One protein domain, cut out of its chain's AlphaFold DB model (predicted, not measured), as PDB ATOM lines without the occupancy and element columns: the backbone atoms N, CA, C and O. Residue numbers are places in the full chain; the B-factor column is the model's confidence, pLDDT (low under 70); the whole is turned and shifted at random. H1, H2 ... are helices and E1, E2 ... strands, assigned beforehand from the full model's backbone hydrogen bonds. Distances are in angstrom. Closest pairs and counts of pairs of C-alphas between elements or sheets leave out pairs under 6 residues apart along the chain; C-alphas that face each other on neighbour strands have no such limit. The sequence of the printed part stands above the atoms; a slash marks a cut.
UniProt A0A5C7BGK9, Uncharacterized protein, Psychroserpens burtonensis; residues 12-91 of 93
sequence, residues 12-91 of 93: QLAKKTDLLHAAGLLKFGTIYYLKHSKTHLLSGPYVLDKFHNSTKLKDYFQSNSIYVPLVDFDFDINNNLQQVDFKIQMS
ATOM      1  N   GLN A  12      29.805   9.498  40.033       90.38
ATOM      2  CA  GLN A  12      29.243   8.413  39.240       90.38
ATOM      3  C   GLN A  12      30.326   7.405  38.852       90.38
ATOM      4  O   GLN A  12      31.438   7.774  38.483       90.38
ATOM      5  N   LEU A  13      30.005   6.113  38.919       90.31
ATOM      6  CA  LEU A  13      30.901   5.053  38.459       90.31
ATOM      7  C   LEU A  13      30.962   5.037  36.925       90.31
ATOM      8  O   LEU A  13      29.936   4.841  36.271       90.31
ATOM      9  N   ALA A  14      32.165   5.161  36.370       87.69
ATOM     10  CA  ALA A  14      32.409   4.995  34.945       87.69
ATOM     11  C   ALA A  14      32.536   3.511  34.573       87.69
ATOM     12  O   ALA A  14      33.145   2.699  35.277       87.69
ATOM     13  N   LYS A  15      31.983   3.152  33.419       84.88
ATOM     14  CA  LYS A  15      32.089   1.836  32.792       84.88
ATOM     15  C   LYS A  15      33.231   1.830  31.783       84.88
ATOM     16  O   LYS A  15      33.594   2.849  31.212       84.88
ATOM     17  N   LYS A  16      33.756   0.644  31.470       75.44
ATOM     18  CA  LYS A  16      34.807   0.487  30.442       75.44
ATOM     19  C   LYS A  16      34.379   1.013  29.065       75.44
ATOM     20  O   LYS A  16      35.211   1.494  28.307       75.44
ATOM     21  N   THR A  17      33.086   0.931  28.754       78.38
ATOM     22  CA  THR A  17      32.501   1.448  27.508       78.38
ATOM     23  C   THR A  17      32.555   2.970  27.410       78.38
ATOM     24  O   THR A  17      32.543   3.495  26.300       78.38
ATOM     25  N   ASP A  18      32.667   3.678  28.539       77.75
ATOM     26  CA  ASP A  18      32.676   5.144  28.577       77.75
ATOM     27  C   ASP A  18      33.950   5.755  27.987       77.75
ATOM     28  O   ASP A  18      33.960   6.939  27.677       77.75
ATOM     29  N   LEU A  19      35.003   4.956  27.785       68.38
ATOM     30  CA  LEU A  19      36.206   5.373  27.060       68.38
ATOM     31  C   LEU A  19      36.065   5.314  25.538       68.38
ATOM     32  O   LEU A  19      36.810   5.977  24.823       68.38
ATOM     33  N   LEU A  20      35.181   4.451  25.040       63.97
ATOM     34  CA  LEU A  20      35.108   4.107  23.617       63.97
ATOM     35  C   LEU A  20      34.055   4.930  22.870       63.97
ATOM     36  O   LEU A  20      34.101   5.016  21.645       63.97
ATOM     37  N   HIS A  21      33.107   5.526  23.589       61.66
ATOM     38  CA  HIS A  21      32.018   6.296  23.002       61.66
ATOM     39  C   HIS A  21      32.250   7.799  23.138       61.66
ATOM     40  O   HIS A  21      32.538   8.298  24.219       61.66
ATOM     41  N   ALA A  22      31.996   8.548  22.061       61.53
ATOM     42  CA  ALA A  22      32.026  10.015  22.071       61.53
ATOM     43  C   ALA A  22      31.024  10.645  23.067       61.53
ATOM     44  O   ALA A  22      31.188  11.794  23.470       61.53
ATOM     45  N   ALA A  23      30.000   9.893  23.484       66.62
ATOM     46  CA  ALA A  23      29.043  10.267  24.528       66.62
ATOM     47  C   ALA A  23      29.371   9.667  25.912       66.62
ATOM     48  O   ALA A  23      28.596   9.833  26.847       66.62
ATOM     49  N   GLY A  24      30.486   8.947  26.044       70.12
ATOM     50  CA  GLY A  24      30.914   8.346  27.301       70.12
ATOM     51  C   GLY A  24      31.399   9.381  28.318       70.12
ATOM     52  O   GLY A  24      31.762  10.505  27.968       70.12
ATOM     53  N   LEU A  25      31.404   8.980  29.588       76.19
ATOM     54  CA  LEU A  25      31.764   9.826  30.731       76.19
ATOM     55  C   LEU A  25      33.251  10.207  30.789       76.19
ATOM     56  O   LEU A  25      33.594  11.159  31.479       76.19
ATOM     57  N   LEU A  26      34.142   9.478  30.110       76.94
ATOM     58  CA  LEU A  26      35.592   9.672  30.211       76.94
ATOM     59  C   LEU A  26      36.164  10.244  28.918       76.94
ATOM     60  O   LEU A  26      36.479   9.512  27.981       76.94
ATOM     61  N   LYS A  27      36.332  11.567  28.897       78.12
ATOM     62  CA  LYS A  27      36.911  12.325  27.784       78.12
ATOM     63  C   LYS A  27      38.199  13.010  28.224       78.12
ATOM     64  O   LYS A  27      38.468  13.165  29.414       78.12
ATOM     65  N   PHE A  28      39.009  13.447  27.264       78.25
ATOM     66  CA  PHE A  28      40.132  14.316  27.601       78.25
ATOM     67  C   PHE A  28      39.624  15.595  28.284       78.25
ATOM     68  O   PHE A  28      38.642  16.185  27.843       78.25
ATOM     69  N   GLY A  29      40.287  15.999  29.364       75.81
ATOM     70  CA  GLY A  29      39.866  17.068  30.266       75.81
ATOM     71  C   GLY A  29      38.985  16.604  31.429       75.81
ATOM     72  O   GLY A  29      38.830  17.354  32.387       75.81
ATOM     73  N   THR A  30      38.446  15.378  31.410       81.69
ATOM     74  CA  THR A  30      37.580  14.881  32.486       81.69
ATOM     75  C   THR A  30      38.369  14.633  33.772       81.69
ATOM     76  O   THR A  30      39.398  13.947  33.770       81.69
ATOM     77  N   ILE A  31      37.845  15.141  34.889       86.50
ATOM     78  CA  ILE A  31      38.329  14.816  36.233       86.50
ATOM     79  C   ILE A  31      37.814  13.434  36.634       86.50
ATOM     80  O   ILE A  31      36.643  13.125  36.441       86.50
ATOM     81  N   TYR A  32      38.661  12.600  37.229       87.62
ATOM     82  CA  TYR A  32      38.248  11.305  37.753       87.62
ATOM     83  C   TYR A  32      38.959  10.950  39.061       87.62
ATOM     84  O   TYR A  32      39.999  11.502  39.421       87.62
ATOM     85  N   TYR A  33      38.378   9.991  39.770       90.50
ATOM     86  CA  TYR A  33      38.853   9.441  41.030       90.50
ATOM     87  C   TYR A  33      38.989   7.929  40.904       90.50
ATOM     88  O   TYR A  33      38.222   7.274  40.194       90.50
ATOM     89  N   LEU A  34      39.949   7.358  41.621       90.75
ATOM     90  CA  LEU A  34      40.166   5.919  41.673       90.75
ATOM     91  C   LEU A  34      39.757   5.395  43.040       90.75
ATOM     92  O   LEU A  34      40.272   5.836  44.062       90.75
ATOM     93  N   LYS A  35      38.859   4.412  43.066       91.38
ATOM     94  CA  LYS A  35      38.587   3.627  44.268       91.38
ATOM     95  C   LYS A  35      39.366   2.326  44.196       91.38
ATOM     96  O   LYS A  35      39.112   1.484  43.330       91.38
ATOM     97  N   HIS A  36      40.302   2.161  45.123       89.06
ATOM     98  CA  HIS A  36      41.150   0.982  45.187       89.06
ATOM     99  C   HIS A  36      40.363  -0.234  45.674       89.06
ATOM    100  O   HIS A  36      39.778  -0.210  46.755       89.06
ATOM    101  N   SER A  37      40.380  -1.327  44.910       86.12
ATOM    102  CA  SER A  37      39.567  -2.511  45.231       86.12
ATOM    103  C   SER A  37      39.980  -3.187  46.543       86.12
ATOM    104  O   SER A  37      39.131  -3.737  47.232       86.12
ATOM    105  N   LYS A  38      41.271  -3.127  46.906       88.25
ATOM    106  CA  LYS A  38      41.819  -3.781  48.110       88.25
ATOM    107  C   LYS A  38      41.670  -2.953  49.388       88.25
ATOM    108  O   LYS A  38      41.437  -3.516  50.446       88.25
ATOM    109  N   THR A  39      41.860  -1.637  49.304       89.75
ATOM    110  CA  THR A  39      41.857  -0.744  50.480       89.75
ATOM    111  C   THR A  39      40.553   0.034  50.626       89.75
ATOM    112  O   THR A  39      40.341   0.677  51.646       89.75
ATOM    113  N   HIS A  40      39.698   0.017  49.599       86.06
ATOM    114  CA  HIS A  40      38.482   0.824  49.478       86.06
ATOM    115  C   HIS A  40      38.689   2.342  49.595       86.06
ATOM    116  O   HIS A  40      37.709   3.087  49.626       86.06
ATOM    117  N   LEU A  41      39.942   2.800  49.590       91.25
ATOM    118  CA  LEU A  41      40.299   4.210  49.620       91.25
ATOM    119  C   LEU A  41      40.076   4.855  48.253       91.25
ATOM    120  O   LEU A  41      40.276   4.220  47.214       91.25
ATOM    121  N   LEU A  42      39.685   6.127  48.285       89.56
ATOM    122  CA  LEU A  42      39.542   6.975  47.110       89.56
ATOM    123  C   LEU A  42      40.813   7.819  46.935       89.56
ATOM    124  O   LEU A  42      41.259   8.457  47.887       89.56
ATOM    125  N   SER A  43      41.380   7.835  45.735       89.25
ATOM    126  CA  SER A  43      42.526   8.665  45.355       89.25
ATOM    127  C   SER A  43      42.183   9.569  44.168       89.25
ATOM    128  O   SER A  43      41.318   9.244  43.350       89.25
ATOM    129  N   GLY A  44      42.833  10.734  44.102       86.38
ATOM    130  CA  GLY A  44      42.574  11.783  43.112       86.38
ATOM    131  C   GLY A  44      42.448  13.174  43.757       86.38
ATOM    132  O   GLY A  44      42.818  13.330  44.923       86.38
ATOM    133  N   PRO A  45      41.913  14.174  43.031       87.19
ATOM    134  CA  PRO A  45      41.445  14.092  41.644       87.19
ATOM    135  C   PRO A  45      42.591  13.908  40.639       87.19
ATOM    136  O   PRO A  45      43.681  14.449  40.811       87.19
ATOM    137  N   TYR A  46      42.320  13.169  39.569       86.06
ATOM    138  CA  TYR A  46      43.174  13.054  38.388       86.06
ATOM    139  C   TYR A  46      42.475  13.691  37.188       86.06
ATOM    140  O   TYR A  46      41.251  13.765  37.166       86.06
ATOM    141  N   VAL A  47      43.235  14.116  36.179       84.19
ATOM    142  CA  VAL A  47      42.688  14.643  34.920       84.19
ATOM    143  C   VAL A  47      43.096  13.714  33.795       84.19
ATOM    144  O   VAL A  47      44.282  13.438  33.637       84.19
ATOM    145  N   LEU A  48      42.132  13.237  33.013       80.00
ATOM    146  CA  LEU A  48      42.423  12.469  31.811       80.00
ATOM    147  C   LEU A  48      42.941  13.428  30.734       80.00
ATOM    148  O   LEU A  48      42.170  14.198  30.180       80.00
ATOM    149  N   ASP A  49      44.234  13.424  30.433       76.38
ATOM    150  CA  ASP A  49      44.822  14.309  29.420       76.38
ATOM    151  C   ASP A  49      45.250  13.544  28.159       76.38
ATOM    152  O   ASP A  49      45.276  12.315  28.124       76.38
ATOM    153  N   LYS A  50      45.598  14.270  27.094       67.94
ATOM    154  CA  LYS A  50      46.052  13.667  25.826       67.94
ATOM    155  C   LYS A  50      47.367  12.885  25.945       67.94
ATOM    156  O   LYS A  50      47.719  12.146  25.031       67.94
ATOM    157  N   PHE A  51      48.100  13.076  27.040       65.56
ATOM    158  CA  PHE A  51      49.361  12.400  27.329       65.56
ATOM    159  C   PHE A  51      49.183  11.225  28.299       65.56
ATOM    160  O   PHE A  51      50.156  10.527  28.602       65.56
ATOM    161  N   HIS A  52      47.955  10.962  28.764       69.69
ATOM    162  CA  HIS A  52      47.674   9.828  29.622       69.69
ATOM    163  C   HIS A  52      47.985   8.553  28.859       69.69
ATOM    164  O   HIS A  52      47.428   8.259  27.801       69.69
ATOM    165  N   ASN A  53      48.885   7.766  29.438       67.88
ATOM    166  CA  ASN A  53      49.247   6.471  28.902       67.88
ATOM    167  C   ASN A  53      48.009   5.557  28.939       67.88
ATOM    168  O   ASN A  53      47.543   5.173  30.015       67.88
ATOM    169  N   SER A  54      47.493   5.206  27.762       68.31
ATOM    170  CA  SER A  54      46.308   4.361  27.588       68.31
ATOM    171  C   SER A  54      46.434   3.008  28.298       68.31
ATOM    172  O   SER A  54      45.438   2.481  28.797       68.31
ATOM    173  N   THR A  55      47.656   2.484  28.440       73.06
ATOM    174  CA  THR A  55      47.946   1.264  29.202       73.06
ATOM    175  C   THR A  55      47.641   1.443  30.687       73.06
ATOM    176  O   THR A  55      46.925   0.628  31.257       73.06
ATOM    177  N   LYS A  56      48.067   2.555  31.307       72.12
ATOM    178  CA  LYS A  56      47.780   2.824  32.731       72.12
ATOM    179  C   LYS A  56      46.283   2.936  32.998       72.12
ATOM    180  O   LYS A  56      45.791   2.433  34.001       72.12
ATOM    181  N   LEU A  57      45.549   3.574  32.088       73.56
ATOM    182  CA  LEU A  57      44.103   3.729  32.214       73.56
ATOM    183  C   LEU A  57      43.378   2.381  32.108       73.56
ATOM    184  O   LEU A  57      42.454   2.098  32.872       73.56
ATOM    185  N   LYS A  58      43.837   1.516  31.199       73.25
ATOM    186  CA  LYS A  58      43.359   0.136  31.081       73.25
ATOM    187  C   LYS A  58      43.638  -0.662  32.358       73.25
ATOM    188  O   LYS A  58      42.734  -1.342  32.844       73.25
ATOM    189  N   ASP A  59      44.833  -0.533  32.926       77.31
ATOM    190  CA  ASP A  59      45.214  -1.195  34.176       77.31
ATOM    191  C   ASP A  59      44.358  -0.703  35.351       77.31
ATOM    192  O   ASP A  59      43.918  -1.499  36.187       77.31
ATOM    193  N   TYR A  60      44.036   0.594  35.393       79.19
ATOM    194  CA  TYR A  60      43.103   1.147  36.372       79.19
ATOM    195  C   TYR A  60      41.715   0.538  36.235       79.19
ATOM    196  O   TYR A  60      41.162   0.110  37.240       79.19
ATOM    197  N   PHE A  61      41.192   0.387  35.020       76.50
ATOM    198  CA  PHE A  61      39.916  -0.292  34.777       76.50
ATOM    199  C   PHE A  61      39.912  -1.793  35.103       76.50
ATOM    200  O   PHE A  61      38.842  -2.401  35.204       76.50
ATOM    201  N   GLN A  62      41.080  -2.427  35.193       79.38
ATOM    202  CA  GLN A  62      41.203  -3.836  35.567       79.38
ATOM    203  C   GLN A  62      41.348  -4.026  37.078       79.38
ATOM    204  O   GLN A  62      40.851  -5.014  37.614       79.38
ATOM    205  N   SER A  63      42.019  -3.097  37.759       81.00
ATOM    206  CA  SER A  63      42.392  -3.233  39.171       81.00
ATOM    207  C   SER A  63      41.552  -2.383  40.129       81.00
ATOM    208  O   SER A  63      41.441  -2.722  41.310       81.00
ATOM    209  N   ASN A  64      40.930  -1.308  39.642       84.38
ATOM    210  CA  ASN A  64      40.235  -0.290  40.428       84.38
ATOM    211  C   ASN A  64      38.882   0.082  39.796       84.38
ATOM    212  O   ASN A  64      38.602  -0.209  38.634       84.38
ATOM    213  N   SER A  65      38.036   0.757  40.574       87.25
ATOM    214  CA  SER A  65      36.816   1.393  40.062       87.25
ATOM    215  C   SER A  65      37.083   2.871  39.785       87.25
ATOM    216  O   SER A  65      37.618   3.564  40.650       87.25
ATOM    217  N   ILE A  66      36.717   3.350  38.595       88.69
ATOM    218  CA  ILE A  66      36.892   4.751  38.196       88.69
ATOM    219  C   ILE A  66      35.586   5.502  38.417       88.69
ATOM    220  O   ILE A  66      34.534   5.074  37.951       88.69
ATOM    221  N   TYR A  67      35.669   6.627  39.110       90.06
ATOM    222  CA  TYR A  67      34.543   7.503  39.384       90.06
ATOM    223  C   TYR A  67      34.759   8.862  38.734       90.06
ATOM    224  O   TYR A  67      35.857   9.405  38.785       90.06
ATOM    225  N   VAL A  68      33.706   9.420  38.157       89.31
ATOM    226  CA  VAL A  68      33.685  10.735  37.517       89.31
ATOM    227  C   VAL A  68      32.691  11.602  38.295       89.31
ATOM    228  O   VAL A  68      31.641  11.092  38.687       89.31
ATOM    229  N   PRO A  69      33.005  12.869  38.602       87.88
ATOM    230  CA  PRO A  69      32.048  13.763  39.236       87.88
ATOM    231  C   PRO A  69      30.819  13.968  38.343       87.88
ATOM    232  O   PRO A  69      30.945  14.097  37.131       87.88
ATOM    233  N   LEU A  70      29.632  13.978  38.956       80.81
ATOM    234  CA  LEU A  70      28.358  14.260  38.274       80.81
ATOM    235  C   LEU A  70      28.184  15.735  37.930       80.81
ATOM    236  O   LEU A  70      27.372  16.089  37.082       80.81
ATOM    237  N   VAL A  71      28.915  16.591  38.635       69.88
ATOM    238  CA  VAL A  71      28.945  18.013  38.342       69.88
ATOM    239  C   VAL A  71      29.693  18.155  37.024       69.88
ATOM    240  O   VAL A  71      30.859  17.752  36.950       69.88
ATOM    241  N   ASP A  72      29.042  18.723  36.007       54.84
ATOM    242  CA  ASP A  72      29.779  19.366  34.930       54.84
ATOM    243  C   ASP A  72      30.698  20.357  35.638       54.84
ATOM    244  O   ASP A  72      30.251  21.359  36.202       54.84
ATOM    245  N   PHE A  73      31.993  20.038  35.696       52.97
ATOM    246  CA  PHE A  73      33.000  21.063  35.879       52.97
ATOM    247  C   PHE A  73      32.920  21.888  34.607       52.97
ATOM    248  O   PHE A  73      33.717  21.721  33.682       52.97
ATOM    249  N   ASP A  74      31.886  22.728  34.543       44.81
ATOM    250  CA  ASP A  74      31.821  23.797  33.590       44.81
ATOM    251  C   ASP A  74      33.161  24.499  33.687       44.81
ATOM    252  O   ASP A  74      33.777  24.598  34.755       44.81
ATOM    253  N   PHE A  75      33.634  24.875  32.515       45.22
ATOM    254  CA  PHE A  75      34.908  25.492  32.208       45.22
ATOM    255  C   PHE A  75      35.043  26.871  32.889       45.22
ATOM    256  O   PHE A  75      35.398  27.869  32.270       45.22
ATOM    257  N   ASP A  76      34.776  26.958  34.185       40.06
ATOM    258  CA  ASP A  76      34.770  28.165  34.989       40.06
ATOM    259  C   ASP A  76      36.190  28.692  35.189       40.06
ATOM    260  O   ASP A  76      36.377  29.850  35.541       40.06
ATOM    261  N   ILE A  77      37.211  27.885  34.881       42.41
ATOM    262  CA  ILE A  77      38.576  28.381  34.697       42.41
ATOM    263  C   ILE A  77      38.643  29.320  33.483       42.41
ATOM    264  O   ILE A  77      39.233  30.387  33.601       42.41
ATOM    265  N   ASN A  78      37.994  29.003  32.353       40.72
ATOM    266  CA  ASN A  78      37.947  29.920  31.207       40.72
ATOM    267  C   ASN A  78      37.086  31.150  31.504       40.72
ATOM    268  O   ASN A  78      37.512  32.249  31.172       40.72
ATOM    269  N   ASN A  79      35.933  31.004  32.165       43.22
ATOM    270  CA  ASN A  79      35.103  32.166  32.514       43.22
ATOM    271  C   ASN A  79      35.773  33.077  33.553       43.22
ATOM    272  O   ASN A  79      35.733  34.297  33.403       43.22
ATOM    273  N   ASN A  80      36.432  32.525  34.578       43.53
ATOM    274  CA  ASN A  80      37.128  33.344  35.573       43.53
ATOM    275  C   ASN A  80      38.419  33.964  35.024       43.53
ATOM    276  O   ASN A  80      38.699  35.114  35.346       43.53
ATOM    277  N   LEU A  81      39.184  33.266  34.172       46.81
ATOM    278  CA  LEU A  81      40.352  33.868  33.512       46.81
ATOM    279  C   LEU A  81      39.929  34.976  32.538       46.81
ATOM    280  O   LEU A  81      40.480  36.072  32.599       46.81
ATOM    281  N   GLN A  82      38.885  34.753  31.731       47.09
ATOM    282  CA  GLN A  82      38.366  35.778  30.821       47.09
ATOM    283  C   GLN A  82      37.810  36.999  31.566       47.09
ATOM    284  O   GLN A  82      38.041  38.127  31.140       47.09
ATOM    285  N   GLN A  83      37.124  36.822  32.700       48.44
ATOM    286  CA  GLN A  83      36.649  37.963  33.497       48.44
ATOM    287  C   GLN A  83      37.783  38.773  34.139       48.44
ATOM    288  O   GLN A  83      37.632  39.983  34.328       48.44
ATOM    289  N   VAL A  84      38.904  38.135  34.486       53.25
ATOM    290  CA  VAL A  84      40.084  38.844  34.996       53.25
ATOM    291  C   VAL A  84      40.734  39.658  33.877       53.25
ATOM    292  O   VAL A  84      40.969  40.849  34.078       53.25
ATOM    293  N   ASP A  85      40.918  39.081  32.687       46.75
ATOM    294  CA  ASP A  85      41.509  39.789  31.542       46.75
ATOM    295  C   ASP A  85      40.652  40.992  31.093       46.75
ATOM    296  O   ASP A  85      41.181  42.085  30.876       46.75
ATOM    297  N   PHE A  86      39.319  40.855  31.070       48.69
ATOM    298  CA  PHE A  86      38.409  41.965  30.748       48.69
ATOM    299  C   PHE A  86      38.450  43.111  31.772       48.69
ATOM    300  O   PHE A  86      38.356  44.282  31.400       48.69
ATOM    301  N   LYS A  87      38.596  42.810  33.070       47.56
ATOM    302  CA  LYS A  87      38.695  43.854  34.107       47.56
ATOM    303  C   LYS A  87      40.015  44.611  34.051       47.56
ATOM    304  O   LYS A  87      40.025  45.811  34.323       47.56
ATOM    305  N   ILE A  88      41.106  43.931  33.701       53.09
ATOM    306  CA  ILE A  88      42.405  44.582  33.510       53.09
ATOM    307  C   ILE A  88      42.319  45.537  32.315       53.09
ATOM    308  O   ILE A  88      42.746  46.677  32.424       53.09
ATOM    309  N   GLN A  89      41.681  45.141  31.213       45.81
ATOM    310  CA  GLN A  89      41.602  45.992  30.023       45.81
ATOM    311  C   GLN A  89      40.781  47.280  30.239       45.81
ATOM    312  O   GLN A  89      41.199  48.336  29.781       45.81
ATOM    313  N   MET A  90      39.688  47.239  31.014       50.34
ATOM    314  CA  MET A  90      38.898  48.445  31.336       50.34
ATOM    315  C   MET A  90      39.504  49.352  32.420       50.34
ATOM    316  O   MET A  90      38.929  50.390  32.728       50.34
ATOM    317  N   SER A  91      40.609  48.960  33.059       51.16
ATOM    318  CA  SER A  91      41.301  49.808  34.047       51.16
ATOM    319  C   SER A  91      42.508  50.553  33.464       51.16
ATOM    320  O   SER A  91      43.182  51.281  34.193       51.16
TER     321      SER A  91
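This is residues 12 to 91 of the 93 residues of an uncharacterized protein of Psychroserpens burtonensis (UniProt A0A5C7BGK9). The model is a small head with one lone helix, H3, sticking out of it as an arm. The head is built on a strongly twisted sheet of three strands, E2, E1 and E3, which H2 only grazes, and the short H1 lies near H2. The 80 printed residues hold three named helices and three named strands, in the order H1, E1, E2, H2, E3, H3; the sheet runs E2 E1 E3, all antiparallel, and the class is mixed, helices and strands. The whole is loose, with a radius of gyration of the C-alphas of 16.2 A, and spans 55 by 28 by 22 A, the arm making the length.

Residues 12 to 13 pair, antiparallel, with residues 67 to 68 of E3, residues 64 to 69. H1, residues 16 to 19, is close to but not clearly touching H2, residues 54 to 63; their closest C-alphas, those of Lys 16 and Phe 61, are 6.7 A apart. E1, residues 31 to 36, is the inner strand. It forms a hairpin with the edge strand E2, residues 42 to 47, antiparallel at 151 degrees, with N 32 and O 46 at 2.8 A, within hydrogen-bond range. H2 is on the sheet but only grazes it, with its residues 57 to 63; its closest C-alphas to E1 are those of Ser 63 and His 36, 7.4 A apart. E3, the other edge strand, is antiparallel to E1 at 148 degrees, with N 33 and O 67 at 2.8 A. E2, H2 and E3 form a split strand-helix-strand unit, two strands running the same way with E1 between them in the sheet, and its crossover is right-handed. H3, residues 76 to 89, is not on the sheet and is apart from H1 and H2. In H2 and H3 every O i to N i+4 pair is within hydrogen-bond range; H1 is too short for such a pair.

H1 begins at C-alpha 16 (34.807, 0.487, 30.442). E1 is 16.7 A long, E2 14.7 A, H2 14.4 A and E3 16.3 A. H3, 19.7 A long, ends at C-alpha 89 (41.602, 45.992, 30.023).

Residues 76 to 91 stand free; the body without them spans 33 by 24 by 20 A. The two C-alphas farthest apart, those of Lys 38 and Ser 91, are 55.4 A apart. The printed part has no cut, and the link from H1 to E1 is long, with 11 residues. The mean pLDDT of the printed part is 71.9, and residues 19 to 23, 50 to 54 and 71 to 91 are under 70.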